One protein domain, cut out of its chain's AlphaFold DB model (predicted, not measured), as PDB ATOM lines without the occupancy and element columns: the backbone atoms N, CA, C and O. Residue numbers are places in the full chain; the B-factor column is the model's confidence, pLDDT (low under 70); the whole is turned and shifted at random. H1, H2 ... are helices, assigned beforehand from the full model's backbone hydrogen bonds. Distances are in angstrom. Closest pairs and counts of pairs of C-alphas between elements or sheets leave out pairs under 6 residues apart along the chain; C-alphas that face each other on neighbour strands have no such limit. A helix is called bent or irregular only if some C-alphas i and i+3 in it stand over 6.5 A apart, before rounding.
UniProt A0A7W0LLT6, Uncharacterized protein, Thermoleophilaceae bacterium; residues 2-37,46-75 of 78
ATOM      1  N   ARG A   2     -75.794  86.287 136.948       75.19
ATOM      2  CA  ARG A   2     -74.966  86.322 135.717       75.19
ATOM      3  C   ARG A   2     -74.194  87.636 135.483       75.19
ATOM      4  O   ARG A   2     -73.090  87.611 134.954       75.19
ATOM      5  N   PHE A   3     -74.776  88.769 135.890       79.94
ATOM      6  CA  PHE A   3     -74.143  90.089 135.797       79.94
ATOM      7  C   PHE A   3     -72.928  90.182 136.728       79.94
ATOM      8  O   PHE A   3     -71.825  90.393 136.246       79.94
ATOM      9  N   ALA A   4     -73.109  89.900 138.023       79.12
ATOM     10  CA  ALA A   4     -72.023  89.884 139.002       79.12
ATOM     11  C   ALA A   4     -70.855  88.993 138.547       79.12
ATOM     12  O   ALA A   4     -69.722  89.448 138.508       79.12
ATOM     13  N   TRP A   5     -71.127  87.774 138.073       84.31
ATOM     14  CA  TRP A   5     -70.076  86.866 137.596       84.31
ATOM     15  C   TRP A   5     -69.290  87.408 136.391       84.31
ATOM     16  O   TRP A   5     -68.077  87.234 136.311       84.31
ATOM     17  N   ARG A   6     -69.958  88.122 135.472       84.19
ATOM     18  CA  ARG A   6     -69.327  88.704 134.277       84.19
ATOM     19  C   ARG A   6     -68.350  89.840 134.600       84.19
ATOM     20  O   ARG A   6     -67.401  90.023 133.844       84.19
ATOM     21  N   TYR A   7     -68.561  90.565 135.699       85.12
ATOM     22  CA  TYR A   7     -67.685  91.668 136.121       85.12
ATOM     23  C   TYR A   7     -66.714  91.283 137.244       85.12
ATOM     24  O   TYR A   7     -65.606  91.809 137.277       85.12
ATOM     25  N   LEU A   8     -67.071  90.337 138.118       84.69
ATOM     26  CA  LEU A   8     -66.207  89.877 139.211       84.69
ATOM     27  C   LEU A   8     -65.074  88.963 138.713       84.69
ATOM     28  O   LEU A   8     -63.931  89.128 139.129       84.69
ATOM     29  N   MET A   9     -65.349  88.044 137.777       84.94
ATOM     30  CA  MET A   9     -64.349  87.077 137.288       84.94
ATOM     31  C   MET A   9     -63.109  87.721 136.640       84.94
ATOM     32  O   MET A   9     -61.999  87.264 136.915       84.94
ATOM     33  N   PRO A  10     -63.227  88.772 135.802       83.31
ATOM     34  CA  PRO A  10     -62.048  89.447 135.262       83.31
ATOM     35  C   PRO A  10     -61.177  90.100 136.341       83.31
ATOM     36  O   PRO A  10     -59.956  90.072 136.212       83.31
ATOM     37  N   VAL A  11     -61.787  90.645 137.399       86.75
ATOM     38  CA  VAL A  11     -61.079  91.325 138.498       86.75
ATOM     39  C   VAL A  11     -60.284  90.336 139.347       86.75
ATOM     40  O   VAL A  11     -59.184  90.662 139.782       86.75
ATOM     41  N   MET A  12     -60.764  89.100 139.513       86.69
ATOM     42  CA  MET A  12     -60.023  88.068 140.254       86.69
ATOM     43  C   MET A  12     -58.649  87.746 139.654       86.69
ATOM     44  O   MET A  12     -57.797  87.233 140.366       86.69
ATOM     45  N   ARG A  13     -58.381  88.101 138.388       84.44
ATOM     46  CA  ARG A  13     -57.046  87.971 137.767       84.44
ATOM     47  C   ARG A  13     -55.976  88.878 138.384       84.44
ATOM     48  O   ARG A  13     -54.815  88.775 138.009       84.44
ATOM     49  N   LEU A  14     -56.366  89.793 139.271       82.56
ATOM     50  CA  LEU A  14     -55.438  90.583 140.078       82.56
ATOM     51  C   LEU A  14     -54.909  89.805 141.291       82.56
ATOM     52  O   LEU A  14     -53.919  90.221 141.886       82.56
ATOM     53  N   LEU A  15     -55.559  88.698 141.665       84.56
ATOM     54  CA  LEU A  15     -55.075  87.815 142.717       84.56
ATOM     55  C   LEU A  15     -53.873  87.003 142.215       84.56
ATOM     56  O   LEU A  15     -53.813  86.666 141.026       84.56
ATOM     57  N   PRO A  16     -52.927  86.659 143.107       79.81
ATOM     58  CA  PRO A  16     -51.836  85.760 142.757       79.81
ATOM     59  C   PRO A  16     -52.392  84.436 142.215       79.81
ATOM     60  O   PRO A  16     -53.433  83.953 142.662       79.81
ATOM     61  N   ASN A  17     -51.697  83.874 141.228       81.25
ATOM     62  CA  ASN A  17     -51.951  82.551 140.650       81.25
ATOM     63  C   ASN A  17     -53.270  82.436 139.855       81.25
ATOM     64  O   ASN A  17     -53.668  81.344 139.449       81.25
ATOM     65  N   VAL A  18     -53.952  83.555 139.577       87.69
ATOM     66  CA  VAL A  18     -55.159  83.579 138.739       87.69
ATOM     67  C   VAL A  18     -54.817  84.092 137.344       87.69
ATOM     68  O   VAL A  18     -54.703  85.293 137.092       87.69
ATOM     69  N   HIS A  19     -54.699  83.171 136.391       88.81
ATOM     70  CA  HIS A  19     -54.324  83.492 135.014       88.81
ATOM     71  C   HIS A  19     -55.453  83.262 134.009       88.81
ATOM     72  O   HIS A  19     -56.329  82.415 134.169       88.81
ATOM     73  N   SER A  20     -55.430  84.044 132.927       90.69
ATOM     74  CA  SER A  20     -56.256  83.753 131.753       90.69
ATOM     75  C   SER A  20     -55.624  82.631 130.928       90.69
ATOM     76  O   SER A  20     -54.399  82.539 130.867       90.69
ATOM     77  N   THR A  21     -56.433  81.857 130.202       93.62
ATOM     78  CA  THR A  21     -55.943  80.807 129.289       93.62
ATOM     79  C   THR A  21     -54.908  81.331 128.289       93.62
ATOM     80  O   THR A  21     -53.889  80.689 128.057       93.62
ATOM     81  N   LYS A  22     -55.115  82.540 127.748       95.06
ATOM     82  CA  LYS A  22     -54.167  83.206 126.841       95.06
ATOM     83  C   LYS A  22     -52.827  83.515 127.520       95.06
ATOM     84  O   LYS A  22     -51.781  83.391 126.888       95.06
ATOM     85  N   THR A  23     -52.856  83.930 128.786       93.81
ATOM     86  CA  THR A  23     -51.645  84.202 129.574       93.81
ATOM     87  C   THR A  23     -50.886  82.910 129.854       93.81
ATOM     88  O   THR A  23     -49.697  82.843 129.554       93.81
ATOM     89  N   SER A  24     -51.576  81.877 130.343       94.81
ATOM     90  CA  SER A  24     -50.982  80.565 130.624       94.81
ATOM     91  C   SER A  24     -50.410  79.914 129.364       94.81
ATOM     92  O   SER A  24     -49.298  79.405 129.394       94.81
ATOM     93  N   GLY A  25     -51.110  80.008 128.228       97.12
ATOM     94  CA  GLY A  25     -50.619  79.485 126.952       97.12
ATOM     95  C   GLY A  25     -49.335  80.169 126.480       97.12
ATOM     96  O   GLY A  25     -48.411  79.502 126.027       97.12
ATOM     97  N   ARG A  26     -49.229  81.497 126.638       97.69
ATOM     98  CA  ARG A  26     -47.992  82.225 126.313       97.69
ATOM     99  C   ARG A  26     -46.840  81.839 127.240       97.69
ATOM    100  O   ARG A  26     -45.716  81.706 126.773       97.69
ATOM    101  N   ALA A  27     -47.118  81.681 128.533       96.62
ATOM    102  CA  ALA A  27     -46.123  81.242 129.504       96.62
ATOM    103  C   ALA A  27     -45.595  79.839 129.167       96.62
ATOM    104  O   ALA A  27     -44.386  79.660 129.074       96.62
ATOM    105  N   LEU A  28     -46.486  78.889 128.871       96.75
ATOM    106  CA  LEU A  28     -46.107  77.545 128.436       96.75
ATOM    107  C   LEU A  28     -45.280  77.568 127.144       96.75
ATOM    108  O   LEU A  28     -44.241  76.924 127.076       96.75
ATOM    109  N   ALA A  29     -45.700  78.343 126.139       97.38
ATOM    110  CA  ALA A  29     -44.945  78.471 124.893       97.38
ATOM    111  C   ALA A  29     -43.519  78.984 125.138       97.38
ATOM    112  O   ALA A  29     -42.580  78.484 124.528       97.38
ATOM    113  N   ARG A  30     -43.342  79.932 126.068       96.69
ATOM    114  CA  ARG A  30     -42.015  80.392 126.487       96.69
ATOM    115  C   ARG A  30     -41.210  79.283 127.166       96.69
ATOM    116  O   ARG A  30     -40.046  79.136 126.834       96.69
ATOM    117  N   LEU A  31     -41.809  78.510 128.075       96.38
ATOM    118  CA  LEU A  31     -41.106  77.413 128.757       96.38
ATOM    119  C   LEU A  31     -40.582  76.350 127.784       96.38
ATOM    120  O   LEU A  31     -39.526  75.778 128.016       96.38
ATOM    121  N   VAL A  32     -41.317  76.096 126.700       95.75
ATOM    122  CA  VAL A  32     -40.966  75.067 125.711       95.75
ATOM    123  C   VAL A  32     -40.005  75.582 124.636       95.75
ATOM    124  O   VAL A  32     -39.171  74.822 124.158       95.75
ATOM    125  N   LEU A  33     -40.148  76.841 124.212       97.38
ATOM    126  CA  LEU A  33     -39.473  77.379 123.021       97.38
ATOM    127  C   LEU A  33     -38.456  78.486 123.323       97.38
ATOM    128  O   LEU A  33     -37.810  78.979 122.402       97.38
ATOM    129  N   GLY A  34     -38.367  78.946 124.570       96.81
ATOM    130  CA  GLY A  34     -37.492  80.044 124.963       96.81
ATOM    131  C   GLY A  34     -36.024  79.613 124.941       96.81
ATOM    132  O   GLY A  34     -35.663  78.741 125.734       96.81
ATOM    133  N   PRO A  35     -35.159  80.219 124.105       97.06
ATOM    134  CA  PRO A  35     -33.735  79.880 124.075       97.06
ATOM    135  C   PRO A  35     -33.047  80.171 125.416       97.06
ATOM    136  O   PRO A  35     -32.060  79.537 125.769       97.06
ATOM    137  N   GLU A  36     -33.591  81.097 126.212       95.81
ATOM    138  CA  GLU A  36     -33.088  81.396 127.553       95.81
ATOM    139  C   GLU A  36     -33.337  80.280 128.581       95.81
ATOM    140  O   GLU A  36     -32.835  80.364 129.701       95.81
ATOM    141  N   LEU A  37     -34.121  79.259 128.225       96.19
ATOM    142  CA  LEU A  37     -34.441  78.107 129.068       96.19
ATOM    143  C   LEU A  37     -33.825  76.802 128.548       96.19
ATOM    144  O   LEU A  37     -34.059  75.740 129.129       96.19
ATOM    145  N   ASP A  46     -44.219  79.520 138.109       93.00
ATOM    146  CA  ASP A  46     -45.579  80.033 138.219       93.00
ATOM    147  C   ASP A  46     -45.799  81.110 137.148       93.00
ATOM    148  O   ASP A  46     -45.193  82.193 137.146       93.00
ATOM    149  N   GLY A  47     -46.607  80.759 136.147       91.38
ATOM    150  CA  GLY A  47     -46.730  81.531 134.922       91.38
ATOM    151  C   GLY A  47     -45.372  81.670 134.231       91.38
ATOM    152  O   GLY A  47     -44.819  80.707 133.713       91.38
ATOM    153  N   SER A  48     -44.844  82.892 134.175       90.62
ATOM    154  CA  SER A  48     -43.580  83.199 133.494       90.62
ATOM    155  C   SER A  48     -42.397  83.405 134.446       90.62
ATOM    156  O   SER A  48     -41.358  83.903 134.006       90.62
ATOM    157  N   LYS A  49     -42.554  83.136 135.745       91.88
ATOM    158  CA  LYS A  49     -41.531  83.394 136.766       91.88
ATOM    159  C   LYS A  49     -41.149  82.099 137.463       91.88
ATOM    160  O   LYS A  49     -42.026  81.306 137.776       91.88
ATOM    161  N   GLU A  50     -39.856  81.908 137.712       95.38
ATOM    162  CA  GLU A  50     -39.395  80.838 138.599       95.38
ATOM    163  C   GLU A  50     -39.909  81.114 140.018       95.38
ATOM    164  O   GLU A  50     -39.919  82.266 140.468       95.38
ATOM    165  N   ALA A  51     -40.372  80.071 140.698       94.31
ATOM    166  CA  ALA A  51     -40.916  80.154 142.045       94.31
ATOM    167  C   ALA A  51     -40.615  78.871 142.829       94.31
ATOM    168  O   ALA A  51     -40.333  77.824 142.248       94.31
ATOM    169  N   ALA A  52     -40.706  78.952 144.155       94.56
ATOM    170  CA  ALA A  52     -40.712  77.762 144.994       94.56
ATOM    171  C   ALA A  52     -42.075  77.059 144.898       94.56
ATOM    172  O   ALA A  52     -43.121  77.713 144.881       94.56
ATOM    173  N   SER A  53     -42.054  75.730 144.838       93.38
ATOM    174  CA  SER A  53     -43.241  74.888 144.999       93.38
ATOM    175  C   SER A  53     -43.510  74.617 146.486       93.38
ATOM    176  O   SER A  53     -42.856  75.186 147.360       93.38
ATOM    177  N   SER A  54     -44.475  73.746 146.795       94.81
ATOM    178  CA  SER A  54     -44.699  73.293 148.174       94.81
ATOM    179  C   SER A  54     -43.474  72.563 148.736       94.81
ATOM    180  O   SER A  54     -42.734  71.930 147.984       94.81
ATOM    181  N   GLU A  55     -43.306  72.602 150.062       96.50
ATOM    182  CA  GLU A  55     -42.227  71.896 150.773       96.50
ATOM    183  C   GLU A  55     -42.209  70.396 150.446       96.50
ATOM    184  O   GLU A  55     -41.164  69.840 150.123       96.50
ATOM    185  N   ASP A  56     -43.389  69.771 150.414       97.00
ATOM    186  CA  ASP A  56     -43.555  68.354 150.076       97.00
ATOM    187  C   ASP A  56     -43.028  67.976 148.685       97.00
ATOM    188  O   ASP A  56     -42.653  66.826 148.471       97.00
ATOM    189  N   SER A  57     -42.976  68.921 147.740       95.81
ATOM    190  CA  SER A  57     -42.461  68.658 146.388       95.81
ATOM    191  C   SER A  57     -40.949  68.407 146.364       95.81
ATOM    192  O   SER A  57     -40.432  67.925 145.361       95.81
ATOM    193  N   TYR A  58     -40.240  68.745 147.445       96.06
ATOM    194  CA  TYR A  58     -38.797  68.550 147.581       96.06
ATOM    195  C   TYR A  58     -38.431  67.264 148.340       96.06
ATOM    196  O   TYR A  58     -37.249  66.970 148.509       96.06
ATOM    197  N   ASP A  59     -39.416  66.486 148.798       98.25
ATOM    198  CA  ASP A  59     -39.185  65.199 149.455       98.25
ATOM    199  C   ASP A  59     -38.966  64.094 148.405       98.25
ATOM    200  O   ASP A  59     -39.904  63.563 147.802       98.25
ATOM    201  N   GLU A  60     -37.701  63.731 148.188       97.75
ATOM    202  CA  GLU A  60     -37.315  62.694 147.221       97.75
ATOM    203  C   GLU A  60     -37.861  61.302 147.574       97.75
ATOM    204  O   GLU A  60     -38.107  60.490 146.678       97.75
ATOM    205  N   ALA A  61     -38.081  61.009 148.860       98.38
ATOM    206  CA  ALA A  61     -38.639  59.726 149.273       98.38
ATOM    207  C   ALA A  61     -40.114  59.627 148.869       98.38
ATOM    208  O   ALA A  61     -40.514  58.606 148.306       98.38
ATOM    209  N   LYS A  62     -40.890  60.704 149.068       98.19
ATOM    210  CA  LYS A  62     -42.271  60.801 148.563       98.19
ATOM    211  C   LYS A  62     -42.320  60.730 147.038       98.19
ATOM    212  O   LYS A  62     -43.183  60.047 146.494       98.19
ATOM    213  N   ALA A  63     -41.402  61.404 146.343       97.88
ATOM    214  CA  ALA A  63     -41.355  61.382 144.881       97.88
ATOM    215  C   ALA A  63     -41.104  59.966 144.329       97.88
ATOM    216  O   ALA A  63     -41.777  59.548 143.384       97.88
ATOM    217  N   ARG A  64     -40.179  59.211 144.938       98.38
ATOM    218  CA  ARG A  64     -39.898  57.816 144.564       98.38
ATOM    219  C   ARG A  64     -41.083  56.893 144.844       98.38
ATOM    220  O   ARG A  64     -41.480  56.153 143.952       98.38
ATOM    221  N   ASP A  65     -41.666  56.971 146.038       98.38
ATOM    222  CA  ASP A  65     -42.837  56.164 146.411       98.38
ATOM    223  C   ASP A  65     -44.028  56.415 145.469       98.38
ATOM    224  O   ASP A  65     -44.663  55.476 144.981       98.38
ATOM    225  N   LEU A  66     -44.276  57.686 145.127       97.94
ATOM    226  CA  LEU A  66     -45.306  58.073 144.165       97.94
ATOM    227  C   LEU A  66     -45.044  57.481 142.776       97.94
ATOM    228  O   LEU A  66     -45.990  57.016 142.134       97.94
ATOM    229  N   TRP A  67     -43.795  57.498 142.304       98.06
ATOM    230  CA  TRP A  67     -43.421  56.931 141.008       98.06
ATOM    231  C   TRP A  67     -43.683  55.423 140.965       98.06
ATOM    232  O   TRP A  67     -44.460  54.961 140.128       98.06
ATOM    233  N   GLU A  68     -43.106  54.673 141.905       98.44
ATOM    234  CA  GLU A  68     -43.221  53.210 141.979       98.44
ATOM    235  C   GLU A  68     -44.685  52.774 142.136       98.44
ATOM    236  O   GLU A  68     -45.173  51.874 141.446       98.44
ATOM    237  N   THR A  69     -45.439  53.453 143.002       98.50
ATOM    238  CA  THR A  69     -46.872  53.190 143.172       98.50
ATOM    239  C   THR A  69     -47.649  53.478 141.887       98.50
ATOM    240  O   THR A  69     -48.501  52.680 141.491       98.50
ATOM    241  N   SER A  70     -47.351  54.584 141.199       98.44
ATOM    242  CA  SER A  70     -48.024  54.940 139.947       98.44
ATOM    243  C   SER A  70     -47.762  53.911 138.853       98.44
ATOM    244  O   SER A  70     -48.717  53.483 138.206       98.44
ATOM    245  N   GLU A  71     -46.515  53.459 138.684       98.50
ATOM    246  CA  GLU A  71     -46.148  52.395 137.738       98.50
ATOM    247  C   GLU A  71     -46.941  51.109 137.984       98.50
ATOM    248  O   GLU A  71     -47.447  50.502 137.037       98.50
ATOM    249  N   ASN A  72     -47.112  50.720 139.251       98.19
ATOM    250  CA  ASN A  72     -47.935  49.572 139.629       98.19
ATOM    251  C   ASN A  72     -49.412  49.778 139.256       98.19
ATOM    252  O   ASN A  72     -50.030  48.894 138.654       98.19
ATOM    253  N   LEU A  73     -49.982  50.951 139.560       98.50
ATOM    254  CA  LEU A  73     -51.387  51.272 139.273       98.50
ATOM    255  C   LEU A  73     -51.707  51.224 137.777       98.50
ATOM    256  O   LEU A  73     -52.769  50.735 137.387       98.50
ATOM    257  N   VAL A  74     -50.786  51.700 136.939       98.12
ATOM    258  CA  VAL A  74     -50.950  51.700 135.476       98.12
ATOM    259  C   VAL A  74     -50.369  50.452 134.804       98.12
ATOM    260  O   VAL A  74     -50.373  50.369 133.578       98.12
ATOM    261  N   ARG A  75     -49.927  49.458 135.590       96.75
ATOM    262  CA  ARG A  75     -49.367  48.173 135.126       96.75
ATOM    263  C   ARG A  75     -48.162  48.329 134.189       96.75
ATOM    264  O   ARG A  75     -48.000  47.555 133.248       96.75
TER     265      ARG A  75
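Overview. This is residues 2 to 37 and 46 to 75 of the 78 residues of an uncharacterized protein of Thermoleophilaceae bacterium (UniProt A0A7W0LLT6). This is an open string of helices with no common core: H1 lies at one end of the longest axis, H4 at the other, and H2 sits between them, with no helix touching another. The tiny helix H3 comes just before H4, and residues 50 to 75 stick out as one free arm. The printed part has 66 residues with four named helices, H1, H2, H3 and H4 in chain order, and no named strand; the class is all helix. The whole is extended, with a radius of gyration of the C-alphas of 17.8 A and spans of 48 by 36 by 26 A.

Along the chain. H1 covers residues 2 to 14, beginning at C-alpha 2 (-74.966, 86.322, 135.717), and is 20.5 A long. It is neither bent nor irregular, but only just: C-alphas 7 and 10 are 6.1 A apart. H2, residues 21 to 33, is 18.0 A long and begins at C-alpha 21 (-55.943, 80.807, 129.289). H3 is residues 55 to 58. H4, residues 60 to 73, is 19.8 A long and ends at C-alpha 73 (-51.387, 51.272, 139.273).

Arrangement. H1 is apart from H2, H3 and H4. H2 is apart from H3 and from H4. H3 and H4 are close but not clearly touching; their closest C-alphas, those of Ser 57 and Ala 63, are 7.5 A apart. Every O i to N i+4 pair is within hydrogen-bond range in H2 and H4, and 5 of 9 are in H1; H3 is too short for such a pair.

Size, cuts and confidence. The two C-alphas farthest apart, those of Phe 3 and Arg 75, are 48.7 A apart. Residues 2 to 8, which belong to H1, and residues 32 to 37 also stand free. Residues 38 to 45, in the link from H2 to H3, are not printed, and C-alphas 37 and 46 are 14.5 A apart across the cut. The link from H1 to H2 is short and that from H3 to H4 is tight. The mean pLDDT of the printed part is 92.8, and no printed residue is under 70.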